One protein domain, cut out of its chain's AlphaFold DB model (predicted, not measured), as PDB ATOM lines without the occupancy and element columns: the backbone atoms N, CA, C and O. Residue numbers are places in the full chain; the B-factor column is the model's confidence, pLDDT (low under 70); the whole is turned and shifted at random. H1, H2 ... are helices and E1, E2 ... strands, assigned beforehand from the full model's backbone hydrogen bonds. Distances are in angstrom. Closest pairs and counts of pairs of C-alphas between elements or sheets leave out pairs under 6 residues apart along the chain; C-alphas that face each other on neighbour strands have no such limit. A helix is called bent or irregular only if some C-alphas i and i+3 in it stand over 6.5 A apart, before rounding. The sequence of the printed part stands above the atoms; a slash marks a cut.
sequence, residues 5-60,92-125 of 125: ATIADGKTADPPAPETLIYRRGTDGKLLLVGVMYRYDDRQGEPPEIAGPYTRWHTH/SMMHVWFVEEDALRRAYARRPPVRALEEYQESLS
ATOM      1  N   ALA A   5      89.235 319.652  55.654       88.56
ATOM      2  CA  ALA A   5      90.319 319.399  54.706       88.56
ATOM      3  C   ALA A   5      89.800 318.812  53.387       88.56
ATOM      4  O   ALA A   5      90.205 319.281  52.330       88.56
ATOM      5  N   THR A   6      88.880 317.845  53.446       90.12
ATOM      6  CA  THR A   6      88.307 317.230  52.237       90.12
ATOM      7  C   THR A   6      87.255 318.132  51.596       90.12
ATOM      8  O   THR A   6      87.233 318.283  50.389       90.12
ATOM      9  N   ILE A   7      86.495 318.902  52.384       88.00
ATOM     10  CA  ILE A   7      85.572 319.919  51.836       88.00
ATOM     11  C   ILE A   7      86.289 320.943  50.939       88.00
ATOM     12  O   ILE A   7      85.687 321.477  50.010       88.00
ATOM     13  N   ALA A   8      87.543 321.270  51.251       87.75
ATOM     14  CA  ALA A   8      88.306 322.295  50.548       87.75
ATOM     15  C   ALA A   8      89.237 321.739  49.458       87.75
ATOM     16  O   ALA A   8      89.916 322.530  48.807       87.75
ATOM     17  N   ASP A   9      89.302 320.418  49.261       89.31
ATOM     18  CA  ASP A   9      90.271 319.810  48.339       89.31
ATOM     19  C   ASP A   9      89.847 319.871  46.860       89.31
ATOM     20  O   ASP A   9      90.652 319.594  45.969       89.31
ATOM     21  N   GLY A  10      88.601 320.287  46.600       86.31
ATOM     22  CA  GLY A  10      88.042 320.481  45.264       86.31
ATOM     23  C   GLY A  10      87.687 319.184  44.535       86.31
ATOM     24  O   GLY A  10      87.290 319.243  43.370       86.31
ATOM     25  N   LYS A  11      87.814 318.024  45.182       90.44
ATOM     26  CA  LYS A  11      87.470 316.739  44.586       90.44
ATOM     27  C   LYS A  11      85.976 316.472  44.706       90.44
ATOM     28  O   LYS A  11      85.322 316.857  45.667       90.44
ATOM     29  N   THR A  12      85.434 315.778  43.712       91.38
ATOM     30  CA  THR A  12      84.026 315.377  43.699       91.38
ATOM     31  C   THR A  12      83.927 313.877  43.908       91.38
ATOM     32  O   THR A  12      84.451 313.112  43.103       91.38
ATOM     33  N   ALA A  13      83.223 313.476  44.970       91.00
ATOM     34  CA  ALA A  13      82.908 312.080  45.269       91.00
ATOM     35  C   ALA A  13      84.131 311.135  45.279       91.00
ATOM     36  O   ALA A  13      84.041 310.013  44.783       91.00
ATOM     37  N   ASP A  14      85.264 311.586  45.838       93.38
ATOM     38  CA  ASP A  14      86.504 310.804  45.956       93.38
ATOM     39  C   ASP A  14      86.377 309.749  47.075       93.38
ATOM     40  O   ASP A  14      86.356 310.119  48.254       93.38
ATOM     41  N   PRO A  15      86.292 308.436  46.768       90.75
ATOM     42  CA  PRO A  15      85.996 307.410  47.772       90.75
ATOM     43  C   PRO A  15      86.918 307.368  49.006       90.75
ATOM     44  O   PRO A  15      86.423 307.123  50.109       90.75
ATOM     45  N   PRO A  16      88.235 307.620  48.888       93.06
ATOM     46  CA  PRO A  16      89.144 307.699  50.030       93.06
ATOM     47  C   PRO A  16      89.006 308.977  50.875       93.06
ATOM     48  O   PRO A  16      89.628 309.053  51.936       93.06
ATOM     49  N   ALA A  17      88.244 309.982  50.431       93.06
ATOM     50  CA  ALA A  17      88.212 311.316  51.031       93.06
ATOM     51  C   ALA A  17      86.789 311.903  51.191       93.06
ATOM     52  O   ALA A  17      86.550 313.034  50.786       93.06
ATOM     53  N   PRO A  18      85.828 311.205  51.828       95.12
ATOM     54  CA  PRO A  18      84.483 311.752  52.014       95.12
ATOM     55  C   PRO A  18      84.466 313.000  52.915       95.12
ATOM     56  O   PRO A  18      85.150 313.066  53.943       95.12
ATOM     57  N   GLU A  19      83.603 313.971  52.603       95.62
ATOM     58  CA  GLU A  19      83.454 315.202  53.396       95.62
ATOM     59  C   GLU A  19      82.806 314.969  54.759       95.62
ATOM     60  O   GLU A  19      82.945 315.794  55.666       95.62
ATOM     61  N   THR A  20      82.045 313.892  54.942       94.62
ATOM     62  CA  THR A  20      81.405 313.578  56.225       94.62
ATOM     63  C   THR A  20      81.256 312.077  56.426       94.62
ATOM     64  O   THR A  20      80.755 311.367  55.559       94.62
ATOM     65  N   LEU A  21      81.622 311.612  57.622       94.00
ATOM     66  CA  LEU A  21      81.340 310.261  58.105       94.00
ATOM     67  C   LEU A  21      80.042 310.264  58.922       94.00
ATOM     68  O   LEU A  21      79.823 311.157  59.749       94.00
ATOM     69  N   ILE A  22      79.189 309.265  58.706       90.56
ATOM     70  CA  ILE A  22      77.878 309.164  59.350       90.56
ATOM     71  C   ILE A  22      77.861 307.957  60.280       90.56
ATOM     72  O   ILE A  22      78.083 306.822  59.861       90.56
ATOM     73  N   TYR A  23      77.547 308.206  61.551       90.50
ATOM     74  CA  TYR A  23      77.534 307.180  62.585       90.50
ATOM     75  C   TYR A  23      76.143 306.986  63.180       90.50
ATOM     76  O   TYR A  23      75.433 307.952  63.463       90.50
ATOM     77  N   ARG A  24      75.798 305.728  63.460       87.56
ATOM     78  CA  ARG A  24      74.664 305.344  64.306       87.56
ATOM     79  C   ARG A  24      75.184 304.941  65.680       87.56
ATOM     80  O   ARG A  24      76.171 304.218  65.783       87.56
ATOM     81  N   ARG A  25      74.497 305.363  66.741       89.06
ATOM     82  CA  ARG A  25      74.764 304.853  68.089       89.06
ATOM     83  C   ARG A  25      74.103 303.482  68.262       89.06
ATOM     84  O   ARG A  25      72.891 303.363  68.089       89.06
ATOM     85  N   GLY A  26      74.903 302.464  68.557       85.00
ATOM     86  CA  GLY A  26      74.461 301.116  68.893       85.00
ATOM     87  C   GLY A  26      73.775 301.055  70.257       85.00
ATOM     88  O   GLY A  26      73.868 301.984  71.063       85.00
ATOM     89  N   THR A  27      73.088 299.946  70.523       88.19
ATOM     90  CA  THR A  27      72.448 299.669  71.823       88.19
ATOM     91  C   THR A  27      73.468 299.511  72.950       88.19
ATOM     92  O   THR A  27      73.159 299.800  74.099       88.19
ATOM     93  N   ASP A  28      74.700 299.129  72.615       94.06
ATOM     94  CA  ASP A  28      75.862 299.092  73.508       94.06
ATOM     95  C   ASP A  28      76.536 300.471  73.685       94.06
ATOM     96  O   ASP A  28      77.586 300.583  74.314       94.06
ATOM     97  N   GLY A  29      75.957 301.529  73.108       92.81
ATOM     98  CA  GLY A  29      76.456 302.899  73.176       92.81
ATOM     99  C   GLY A  29      77.587 303.226  72.196       92.81
ATOM    100  O   GLY A  29      77.921 304.411  72.060       92.81
ATOM    101  N   LYS A  30      78.142 302.235  71.482       94.69
ATOM    102  CA  LYS A  30      79.238 302.438  70.522       94.69
ATOM    103  C   LYS A  30      78.751 303.137  69.259       94.69
ATOM    104  O   LYS A  30      77.580 303.069  68.898       94.69
ATOM    105  N   LEU A  31      79.660 303.826  68.575       92.00
ATOM    106  CA  LEU A  31      79.381 304.421  67.271       92.00
ATOM    107  C   LEU A  31      79.730 303.421  66.172       92.00
ATOM    108  O   LEU A  31      80.860 302.947  66.099       92.00
ATOM    109  N   LEU A  32      78.760 303.126  65.315       89.62
ATOM    110  CA  LEU A  32      78.921 302.297  64.128       89.62
ATOM    111  C   LEU A  32      78.911 303.204  62.903       89.62
ATOM    112  O   LEU A  32      77.994 304.015  62.764       89.62
ATOM    113  N   LEU A  33      79.919 303.087  62.038       90.88
ATOM    114  CA  LEU A  33      79.933 303.780  60.751       90.88
ATOM    115  C   LEU A  33      78.853 303.157  59.864       90.88
ATOM    116  O   LEU A  33      78.876 301.955  59.624       90.88
ATOM    117  N   VAL A  34      77.899 303.966  59.411       89.88
ATOM    118  CA  VAL A  34      76.748 303.503  58.613       89.88
ATOM    119  C   VAL A  34      76.670 304.162  57.245       89.88
ATOM    120  O   VAL A  34      75.801 303.823  56.447       89.88
ATOM    121  N   GLY A  35      77.556 305.109  56.959       91.00
ATOM    122  CA  GLY A  35      77.613 305.751  55.662       91.00
ATOM    123  C   GLY A  35      78.579 306.918  55.628       91.00
ATOM    124  O   GLY A  35      79.211 307.280  56.627       91.00
ATOM    125  N   VAL A  36      78.641 307.523  54.455       94.06
ATOM    126  CA  VAL A  36      79.401 308.729  54.160       94.06
ATOM    127  C   VAL A  36      78.522 309.700  53.384       94.06
ATOM    128  O   VAL A  36      77.516 309.315  52.786       94.06
ATOM    129  N   MET A  37      78.888 310.973  53.402       93.81
ATOM    130  CA  MET A  37      78.263 311.992  52.572       93.81
ATOM    131  C   MET A  37      79.347 312.759  51.832       93.81
ATOM    132  O   MET A  37      80.282 313.260  52.462       93.81
ATOM    133  N   TYR A  38      79.164 312.858  50.520       94.94
ATOM    134  CA  TYR A  38      79.945 313.719  49.655       94.94
ATOM    135  C   TYR A  38      79.269 315.070  49.491       94.94
ATOM    136  O   TYR A  38      78.036 315.161  49.510       94.94
ATOM    137  N   ARG A  39      80.070 316.115  49.307       93.56
ATOM    138  CA  ARG A  39      79.594 317.445  48.932       93.56
ATOM    139  C   ARG A  39      80.098 317.791  47.545       93.56
ATOM    140  O   ARG A  39      81.182 317.385  47.150       93.56
ATOM    141  N   TYR A  40      79.298 318.561  46.834       92.69
ATOM    142  CA  TYR A  40      79.678 319.141  45.565       92.69
ATOM    143  C   TYR A  40      79.711 320.663  45.701       92.69
ATOM    144  O   TYR A  40      78.917 321.261  46.435       92.69
ATOM    145  N   ASP A  41      80.698 321.280  45.059       87.06
ATOM    146  CA  ASP A  41      80.797 322.730  44.967       87.06
ATOM    147  C   ASP A  41      79.983 323.187  43.760       87.06
ATOM    148  O   ASP A  41      80.468 323.130  42.635       87.06
ATOM    149  N   ASP A  42      78.761 323.663  43.996       84.31
ATOM    150  CA  ASP A  42      77.831 324.063  42.927       84.31
ATOM    151  C   ASP A  42      78.370 325.221  42.058       84.31
ATOM    152  O   ASP A  42      77.859 325.496  40.974       84.31
ATOM    153  N   ARG A  43      79.459 325.893  42.469       85.38
ATOM    154  CA  ARG A  43      80.178 326.849  41.604       85.38
ATOM    155  C   ARG A  43      80.863 326.173  40.413       85.38
ATOM    156  O   ARG A  43      81.246 326.866  39.474       85.38
ATOM    157  N   GLN A  44      81.048 324.854  40.464       85.94
ATOM    158  CA  GLN A  44      81.604 324.045  39.381       85.94
ATOM    159  C   GLN A  44      80.548 323.655  38.331       85.94
ATOM    160  O   GLN A  44      80.922 323.158  37.269       85.94
ATOM    161  N   GLY A  45      79.260 323.923  38.584       90.06
ATOM    162  CA  GLY A  45      78.157 323.616  37.677       90.06
ATOM    163  C   GLY A  45      77.101 322.728  38.327       90.06
ATOM    164  O   GLY A  45      76.810 322.868  39.509       90.06
ATOM    165  N   GLU A  46      76.510 321.833  37.537       91.50
ATOM    166  CA  GLU A  46      75.583 320.814  38.038       91.50
ATOM    167  C   GLU A  46      76.354 319.587  38.543       91.50
ATOM    168  O   GLU A  46      77.334 319.173  37.906       91.50
ATOM    169  N   PRO A  47      75.926 318.966  39.654       92.69
ATOM    170  CA  PRO A  47      76.622 317.821  40.201       92.69
ATOM    171  C   PRO A  47      76.517 316.616  39.245       92.69
ATOM    172  O   PRO A  47      75.446 316.341  38.698       92.69
ATOM    173  N   PRO A  48      77.614 315.866  39.033       93.12
ATOM    174  CA  PRO A  48      77.661 314.827  38.009       93.12
ATOM    175  C   PRO A  48      76.827 313.598  38.383       93.12
ATOM    176  O   PRO A  48      76.734 313.219  39.554       93.12
ATOM    177  N   GLU A  49      76.292 312.913  37.370       92.31
ATOM    178  CA  GLU A  49      75.752 311.558  37.506       92.31
ATOM    179  C   GLU A  49      76.908 310.545  37.481       92.31
ATOM    180  O   GLU A  49      77.621 310.437  36.487       92.31
ATOM    181  N   ILE A  50      77.131 309.830  38.589       90.88
ATOM    182  CA  ILE A  50      78.313 308.964  38.778       90.88
ATOM    183  C   ILE A  50      77.946 307.478  38.658       90.88
ATOM    184  O   ILE A  50      78.740 306.672  38.184       90.88
ATOM    185  N   ALA A  51      76.748 307.109  39.107       87.12
ATOM    186  CA  ALA A  51      76.290 305.731  39.261       87.12
ATOM    187  C   ALA A  51      74.803 305.592  38.885       87.12
ATOM    188  O   ALA A  51      74.028 304.936  39.585       87.12
ATOM    189  N   GLY A  52      74.385 306.271  37.813       87.06
ATOM    190  CA  GLY A  52      73.012 306.220  37.319       87.06
ATOM    191  C   GLY A  52      71.985 306.592  38.400       87.06
ATOM    192  O   GLY A  52      72.193 307.553  39.148       87.06
ATOM    193  N   PRO A  53      70.899 305.813  38.568       84.25
ATOM    194  CA  PRO A  53      69.839 306.123  39.528       84.25
ATOM    195  C   PRO A  53      70.281 306.024  40.998       84.25
ATOM    196  O   PRO A  53      69.559 306.510  41.879       84.25
ATOM    197  N   TYR A  54      71.456 305.444  41.284       81.38
ATOM    198  CA  TYR A  54      72.055 305.467  42.621       81.38
ATOM    199  C   TYR A  54      72.630 306.841  42.982       81.38
ATOM    200  O   TYR A  54      72.686 307.184  44.166       81.38
ATOM    201  N   THR A  55      73.017 307.658  41.996       89.00
ATOM    202  CA  THR A  55      73.494 309.020  42.246       89.00
ATOM    203  C   THR A  55      72.329 309.927  42.617       89.00
ATOM    204  O   THR A  55      71.442 310.214  41.816       89.00
ATOM    205  N   ARG A  56      72.323 310.385  43.873       88.00
ATOM    206  CA  ARG A  56      71.244 311.204  44.439       88.00
ATOM    207  C   ARG A  56      71.811 312.413  45.171       88.00
ATOM    208  O   ARG A  56      71.955 312.401  46.395       88.00
ATOM    209  N   TRP A  57      72.088 313.460  44.406       91.75
ATOM    210  CA  TRP A  57      72.379 314.784  44.943       91.75
ATOM    211  C   TRP A  57      71.107 315.441  45.477       91.75
ATOM    212  O   TRP A  57      70.016 315.274  44.927       91.75
ATOM    213  N   HIS A  58      71.231 316.160  46.584       90.50
ATOM    214  CA  HIS A  58      70.183 317.032  47.089       90.50
ATOM    215  C   HIS A  58      70.767 318.163  47.923       90.50
ATOM    216  O   HIS A  58      71.862 318.061  48.472       90.50
ATOM    217  N   THR A  59      69.976 319.210  48.069       88.81
ATOM    218  CA  THR A  59      70.272 320.360  48.908       88.81
ATOM    219  C   THR A  59      69.310 320.427  50.090       88.81
ATOM    220  O   THR A  59      68.297 319.717  50.157       88.81
ATOM    221  N   HIS A  60      69.662 321.261  51.062       86.12
ATOM    222  CA  HIS A  60      68.819 321.630  52.182       86.12
ATOM    223  C   HIS A  60      68.598 323.135  52.175       86.12
ATOM    224  O   HIS A  60      69.555 323.907  52.188       86.12
ATOM    225  N   SER A  92      75.188 321.097  47.199       92.94
ATOM    226  CA  SER A  92      74.697 319.750  46.872       92.94
ATOM    227  C   SER A  92      75.404 318.652  47.673       92.94
ATOM    228  O   SER A  92      76.620 318.670  47.878       92.94
ATOM    229  N   MET A  93      74.630 317.675  48.147       93.81
ATOM    230  CA  MET A  93      75.097 316.568  48.982       93.81
ATOM    231  C   MET A  93      74.585 315.232  48.453       93.81
ATOM    232  O   MET A  93      73.402 315.088  48.137       93.81
ATOM    233  N   MET A  94      75.456 314.226  48.423       93.19
ATOM    234  CA  MET A  94      75.100 312.848  48.092       93.19
ATOM    235  C   MET A  94      75.483 311.935  49.246       93.19
ATOM    236  O   MET A  94      76.605 311.984  49.739       93.19
ATOM    237  N   HIS A  95      74.556 311.079  49.666       91.75
ATOM    238  CA  HIS A  95      74.809 310.105  50.720       91.75
ATOM    239  C   HIS A  95      75.036 308.720  50.130       91.75
ATOM    240  O   HIS A  95      74.303 308.296  49.237       91.75
ATOM    241  N   VAL A  96      75.999 308.000  50.699       89.50
ATOM    242  CA  VAL A  96      76.244 306.584  50.435       89.50
ATOM    243  C   VAL A  96      76.138 305.844  51.759       89.50
ATOM    244  O   VAL A  96      76.801 306.202  52.732       89.50
ATOM    245  N   TRP A  97      75.285 304.828  51.812       86.19
ATOM    246  CA  TRP A  97      74.944 304.127  53.046       86.19
ATOM    247  C   TRP A  97      75.421 302.682  53.003       86.19
ATOM    248  O   TRP A  97      75.214 301.984  52.017       86.19
ATOM    249  N   PHE A  98      76.024 302.233  54.099       85.12
ATOM    250  CA  PHE A  98      76.516 300.869  54.293       85.12
ATOM    251  C   PHE A  98      75.474 300.067  55.071       85.12
ATOM    252  O   PHE A  98      75.705 299.656  56.208       85.12
ATOM    253  N   VAL A  99      74.269 299.972  54.514       71.25
ATOM    254  CA  VAL A  99      73.116 299.416  55.219       71.25
ATOM    255  C   VAL A  99      72.606 298.148  54.553       71.25
ATOM    256  O   VAL A  99      72.651 298.020  53.334       71.25
ATOM    257  N   GLU A 100      72.080 297.250  55.378       67.75
ATOM    258  CA  GLU A 100      71.329 296.075  54.937       67.75
ATOM    259  C   GLU A 100      70.037 296.480  54.200       67.75
ATOM    260  O   GLU A 100      69.540 297.607  54.329       67.75
ATOM    261  N   GLU A 101      69.462 295.548  53.443       62.06
ATOM    262  CA  GLU A 101      68.280 295.771  52.599       62.06
ATOM    263  C   GLU A 101      67.061 296.323  53.364       62.06
ATOM    264  O   GLU A 101      66.358 297.221  52.894       62.06
ATOM    265  N   ASP A 102      66.842 295.882  54.604       62.72
ATOM    266  CA  ASP A 102      65.759 296.388  55.458       62.72
ATOM    267  C   ASP A 102      65.968 297.863  55.868       62.72
ATOM    268  O   ASP A 102      65.022 298.596  56.187       62.72
ATOM    269  N   ALA A 103      67.219 298.319  55.851       63.22
ATOM    270  CA  ALA A 103      67.633 299.654  56.232       63.22
ATOM    271  C   ALA A 103      67.746 300.618  55.038       63.22
ATOM    272  O   ALA A 103      67.707 301.831  55.268       63.22
ATOM    273  N   LEU A 104      67.736 300.128  53.791       60.97
ATOM    274  CA  LEU A 104      67.660 300.946  52.568       60.97
ATOM    275  C   LEU A 104      66.468 301.919  52.599       60.97
ATOM    276  O   LEU A 104      66.617 303.097  52.277       60.97
ATOM    277  N   ARG A 105      65.301 301.499  53.108       61.31
ATOM    278  CA  ARG A 105      64.124 302.387  53.261       61.31
ATOM    279  C   ARG A 105      64.359 303.592  54.175       61.31
ATOM    280  O   ARG A 105      63.695 304.610  54.013       61.31
ATOM    281  N   ARG A 106      65.268 303.467  55.144       61.12
ATOM    282  CA  ARG A 106      65.632 304.531  56.097       61.12
ATOM    283  C   ARG A 106      66.856 305.325  55.644       61.12
ATOM    284  O   ARG A 106      67.120 306.386  56.197       61.12
ATOM    285  N   ALA A 107      67.601 304.799  54.677       62.66
ATOM    286  CA  ALA A 107      68.828 305.390  54.177       62.66
ATOM    287  C   ALA A 107      68.558 306.607  53.285       62.66
ATOM    288  O   ALA A 107      69.291 307.590  53.322       62.66
ATOM    289  N   TYR A 108      67.479 306.605  52.504       64.69
ATOM    290  CA  TYR A 108      67.219 307.737  51.625       64.69
ATOM    291  C   TYR A 108      66.591 308.924  52.362       64.69
ATOM    292  O   TYR A 108      65.559 308.805  53.021       64.69
ATOM    293  N   ALA A 109      67.176 310.108  52.157       60.91
ATOM    294  CA  ALA A 109      66.611 311.384  52.603       60.91
ATOM    295  C   ALA A 109      65.311 311.763  51.853       60.91
ATOM    296  O   ALA A 109      64.536 312.593  52.319       60.91
ATOM    297  N   ARG A 110      65.057 311.141  50.691       67.94
ATOM    298  CA  ARG A 110      63.824 311.255  49.890       67.94
ATOM    299  C   ARG A 110      63.291 309.857  49.556       67.94
ATOM    300  O   ARG A 110      63.968 308.872  49.804       67.94
ATOM    301  N   ARG A 111      62.090 309.727  48.979       73.06
ATOM    302  CA  ARG A 111      61.600 308.399  48.553       73.06
ATOM    303  C   ARG A 111      62.555 307.782  47.513       73.06
ATOM    304  O   ARG A 111      62.878 308.475  46.545       73.06
ATOM    305  N   PRO A 112      62.992 306.522  47.688       72.12
ATOM    306  CA  PRO A 112      63.853 305.860  46.714       72.12
ATOM    307  C   PRO A 112      63.103 305.596  45.400       72.12
ATOM    308  O   PRO A 112      61.937 305.188  45.446       72.12
ATOM    309  N   PRO A 113      63.744 305.780  44.232       80.25
ATOM    310  CA  PRO A 113      63.158 305.448  42.936       80.25
ATOM    311  C   PRO A 113      63.289 303.941  42.646       80.25
ATOM    312  O   PRO A 113      63.965 303.558  41.702       80.25
ATOM    313  N   VAL A 114      62.657 303.092  43.469       82.12
ATOM    314  CA  VAL A 114      62.869 301.625  43.513       82.12
ATOM    315  C   VAL A 114      62.920 300.976  42.127       82.12
ATOM    316  O   VAL A 114      63.908 300.331  41.810       82.12
ATOM    317  N   ARG A 115      61.931 301.250  41.267       86.31
ATOM    318  CA  ARG A 115      61.876 300.698  39.906       86.31
ATOM    319  C   ARG A 115      63.118 301.018  39.066       86.31
ATOM    320  O   ARG A 115      63.646 300.140  38.402       86.31
ATOM    321  N   ALA A 116      63.585 302.267  39.094       84.38
ATOM    322  CA  ALA A 116      64.769 302.662  38.333       84.38
ATOM    323  C   ALA A 116      66.040 301.994  38.885       84.38
ATOM    324  O   ALA A 116      66.955 301.701  38.124       84.38
ATOM    325  N   LEU A 117      66.095 301.751  40.201       83.12
ATOM    326  CA  LEU A 117      67.204 301.028  40.830       83.12
ATOM    327  C   LEU A 117      67.221 299.557  40.389       83.12
ATOM    328  O   LEU A 117      68.279 299.058  40.029       83.12
ATOM    329  N   GLU A 118      66.061 298.894  40.376       85.56
ATOM    330  CA  GLU A 118      65.908 297.504  39.920       85.56
ATOM    331  C   GLU A 118      66.295 297.351  38.440       85.56
ATOM    332  O   GLU A 118      67.171 296.551  38.123       85.56
ATOM    333  N   GLU A 119      65.731 298.183  37.554       89.00
ATOM    334  CA  GLU A 119      66.038 298.172  36.111       89.00
ATOM    335  C   GLU A 119      67.540 298.393  35.846       89.00
ATOM    336  O   GLU A 119      68.142 297.742  34.991       89.00
ATOM    337  N   TYR A 120      68.176 299.296  36.598       84.62
ATOM    338  CA  TYR A 120      69.611 299.530  36.468       84.62
ATOM    339  C   TYR A 120      70.441 298.362  37.007       84.62
ATOM    340  O   TYR A 120      71.421 297.985  36.371       84.62
ATOM    341  N   GLN A 121      70.048 297.744  38.123       84.25
ATOM    342  CA  GLN A 121      70.741 296.573  38.661       84.25
ATOM    343  C   GLN A 121      70.725 295.392  37.681       84.25
ATOM    344  O   GLN A 121      71.755 294.741  37.512       84.25
ATOM    345  N   GLU A 122      69.593 295.145  37.019       88.44
ATOM    346  CA  GLU A 122      69.469 294.132  35.962       88.44
ATOM    347  C   GLU A 122      70.355 294.454  34.750       88.44
ATOM    348  O   GLU A 122      70.924 293.555  34.141       88.44
ATOM    349  N   SER A 123      70.532 295.736  34.415       88.75
ATOM    350  CA  SER A 123      71.407 296.142  33.303       88.75
ATOM    351  C   SER A 123      72.904 295.902  33.556       88.75
ATOM    352  O   SER A 123      73.697 295.948  32.615       88.75
ATOM    353  N   LEU A 124      73.296 295.678  34.817       82.69
ATOM    354  CA  LEU A 124      74.681 295.431  35.230       82.69
ATOM    355  C   LEU A 124      75.036 293.936  35.327       82.69
ATOM    356  O   LEU A 124      76.214 293.623  35.520       82.69
ATOM    357  N   SER A 125      74.046 293.038  35.249       72.06
ATOM    358  CA  SER A 125      74.209 291.573  35.302       72.06
ATOM    359  C   SER A 125      74.285 290.937  33.921       72.06
ATOM    360  O   SER A 125      75.095 289.995  33.768       72.06
TER     361      SER A 125
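What this domain is: This is residues 5 to 60 and 92 to 125 of the 125 residues of an uncharacterized protein of Streptosporangiales bacterium (UniProt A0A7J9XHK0). A small antiparallel sheet of three strands makes the core: a hairpin of E1 and a bending E2, with E3 side by side with E2, and the short helix H1 at the far end of E3 only grazing this sheet. The long loop of residues 40 to 60 swings out from the end of E2 and folds back to E3, where residues 57 to 58 add a short pairing, while the helix H2 is set off from the sheet beyond its E3 side. The printed part has 90 residues with three named strands and two named helices, in the order E1, E2, E3, H1, H2 along the chain, and the sheet order is E1 - E2 - E3. The class is mixed, helices and strands, with under half of the printed residues in named elements. The whole is only just compact, close to loose, with a radius of gyration of the C-alphas of 14.5 A, and it spans 41 by 36 by 26 A.

Where its parts are: The printed part begins at Ala 5, and residues 5 to 19 hold no named element. E1 is residues 20 to 25, 16.2 A from first to last C-alpha, and its C-alpha 20 is at (81.405, 313.578, 56.225). E2, the longest strand, is residues 31 to 39 and 22.5 A long; it bends by 62 degrees at residue 34. Residues 40 to 60 follow with no named element, and the cut comes after His 60. E3 is residues 93 to 97, 13.1 A long, with C-alpha 93 at (75.097, 316.568, 48.982). H1 is residues 101 to 107, 9.8 A long; it is irregular, but only just, as C-alphas 102 and 105 are 6.6 A apart. H2 is residues 114 to 123, 14.4 A long, and its C-alpha 123 is at (71.407, 296.142, 33.303).

How they stand to each other: The edge strands of the sheet are E1 and E3, and E2 is the inner strand. E1 and E2 form a hairpin, antiparallel at 154 degrees between their directions; C-alphas 23 and 33 face each other at 4.5 A. N 22 and O 35 are within hydrogen-bond range at 2.9 A, and so are N 32 and O 24 at 2.8 A. E2 and E3 are antiparallel at 148 degrees, and C-alphas 35 and 97 face each other at 4.1 A. Across this pair N 36 and O 96 are within hydrogen-bond range at 2.8 A, as are N 94 and O 38 at 3.0 A. Residues 57 to 58 pair antiparallel with residues 93 to 94 of E3. H1 is on the sheet but only grazes it, with its residues 103 to 107; the closest C-alphas of E3 and H1 are those of Trp 97 and Ala 107, 6.3 A apart. H2 is not on the sheet, and it is apart from E1, E2, E3 and H1. In H2 every O i to N i+4 pair is within hydrogen-bond range; in H1 it is 1 of 3, with 3 of 4 O i to N i+3 pairs within range.

The domain as a whole: The two C-alphas farthest apart are those of Asp 28 and Gly 45, at 43.5 A. Residues 61 to 91 are not printed, and C-alphas 60 and 92 are 8.1 A apart across the cut, which lies in the link from E2 to E3. Of the links that are printed whole, E1 to E2 and E3 to H1 are tight, H1 to H2 is short, and none is long. The mean pLDDT of the printed part is 85.4; residues 100 to 110 are under 70, and the mean of H1 is 62. The printed part ends at Ser 125, the chain's last residue.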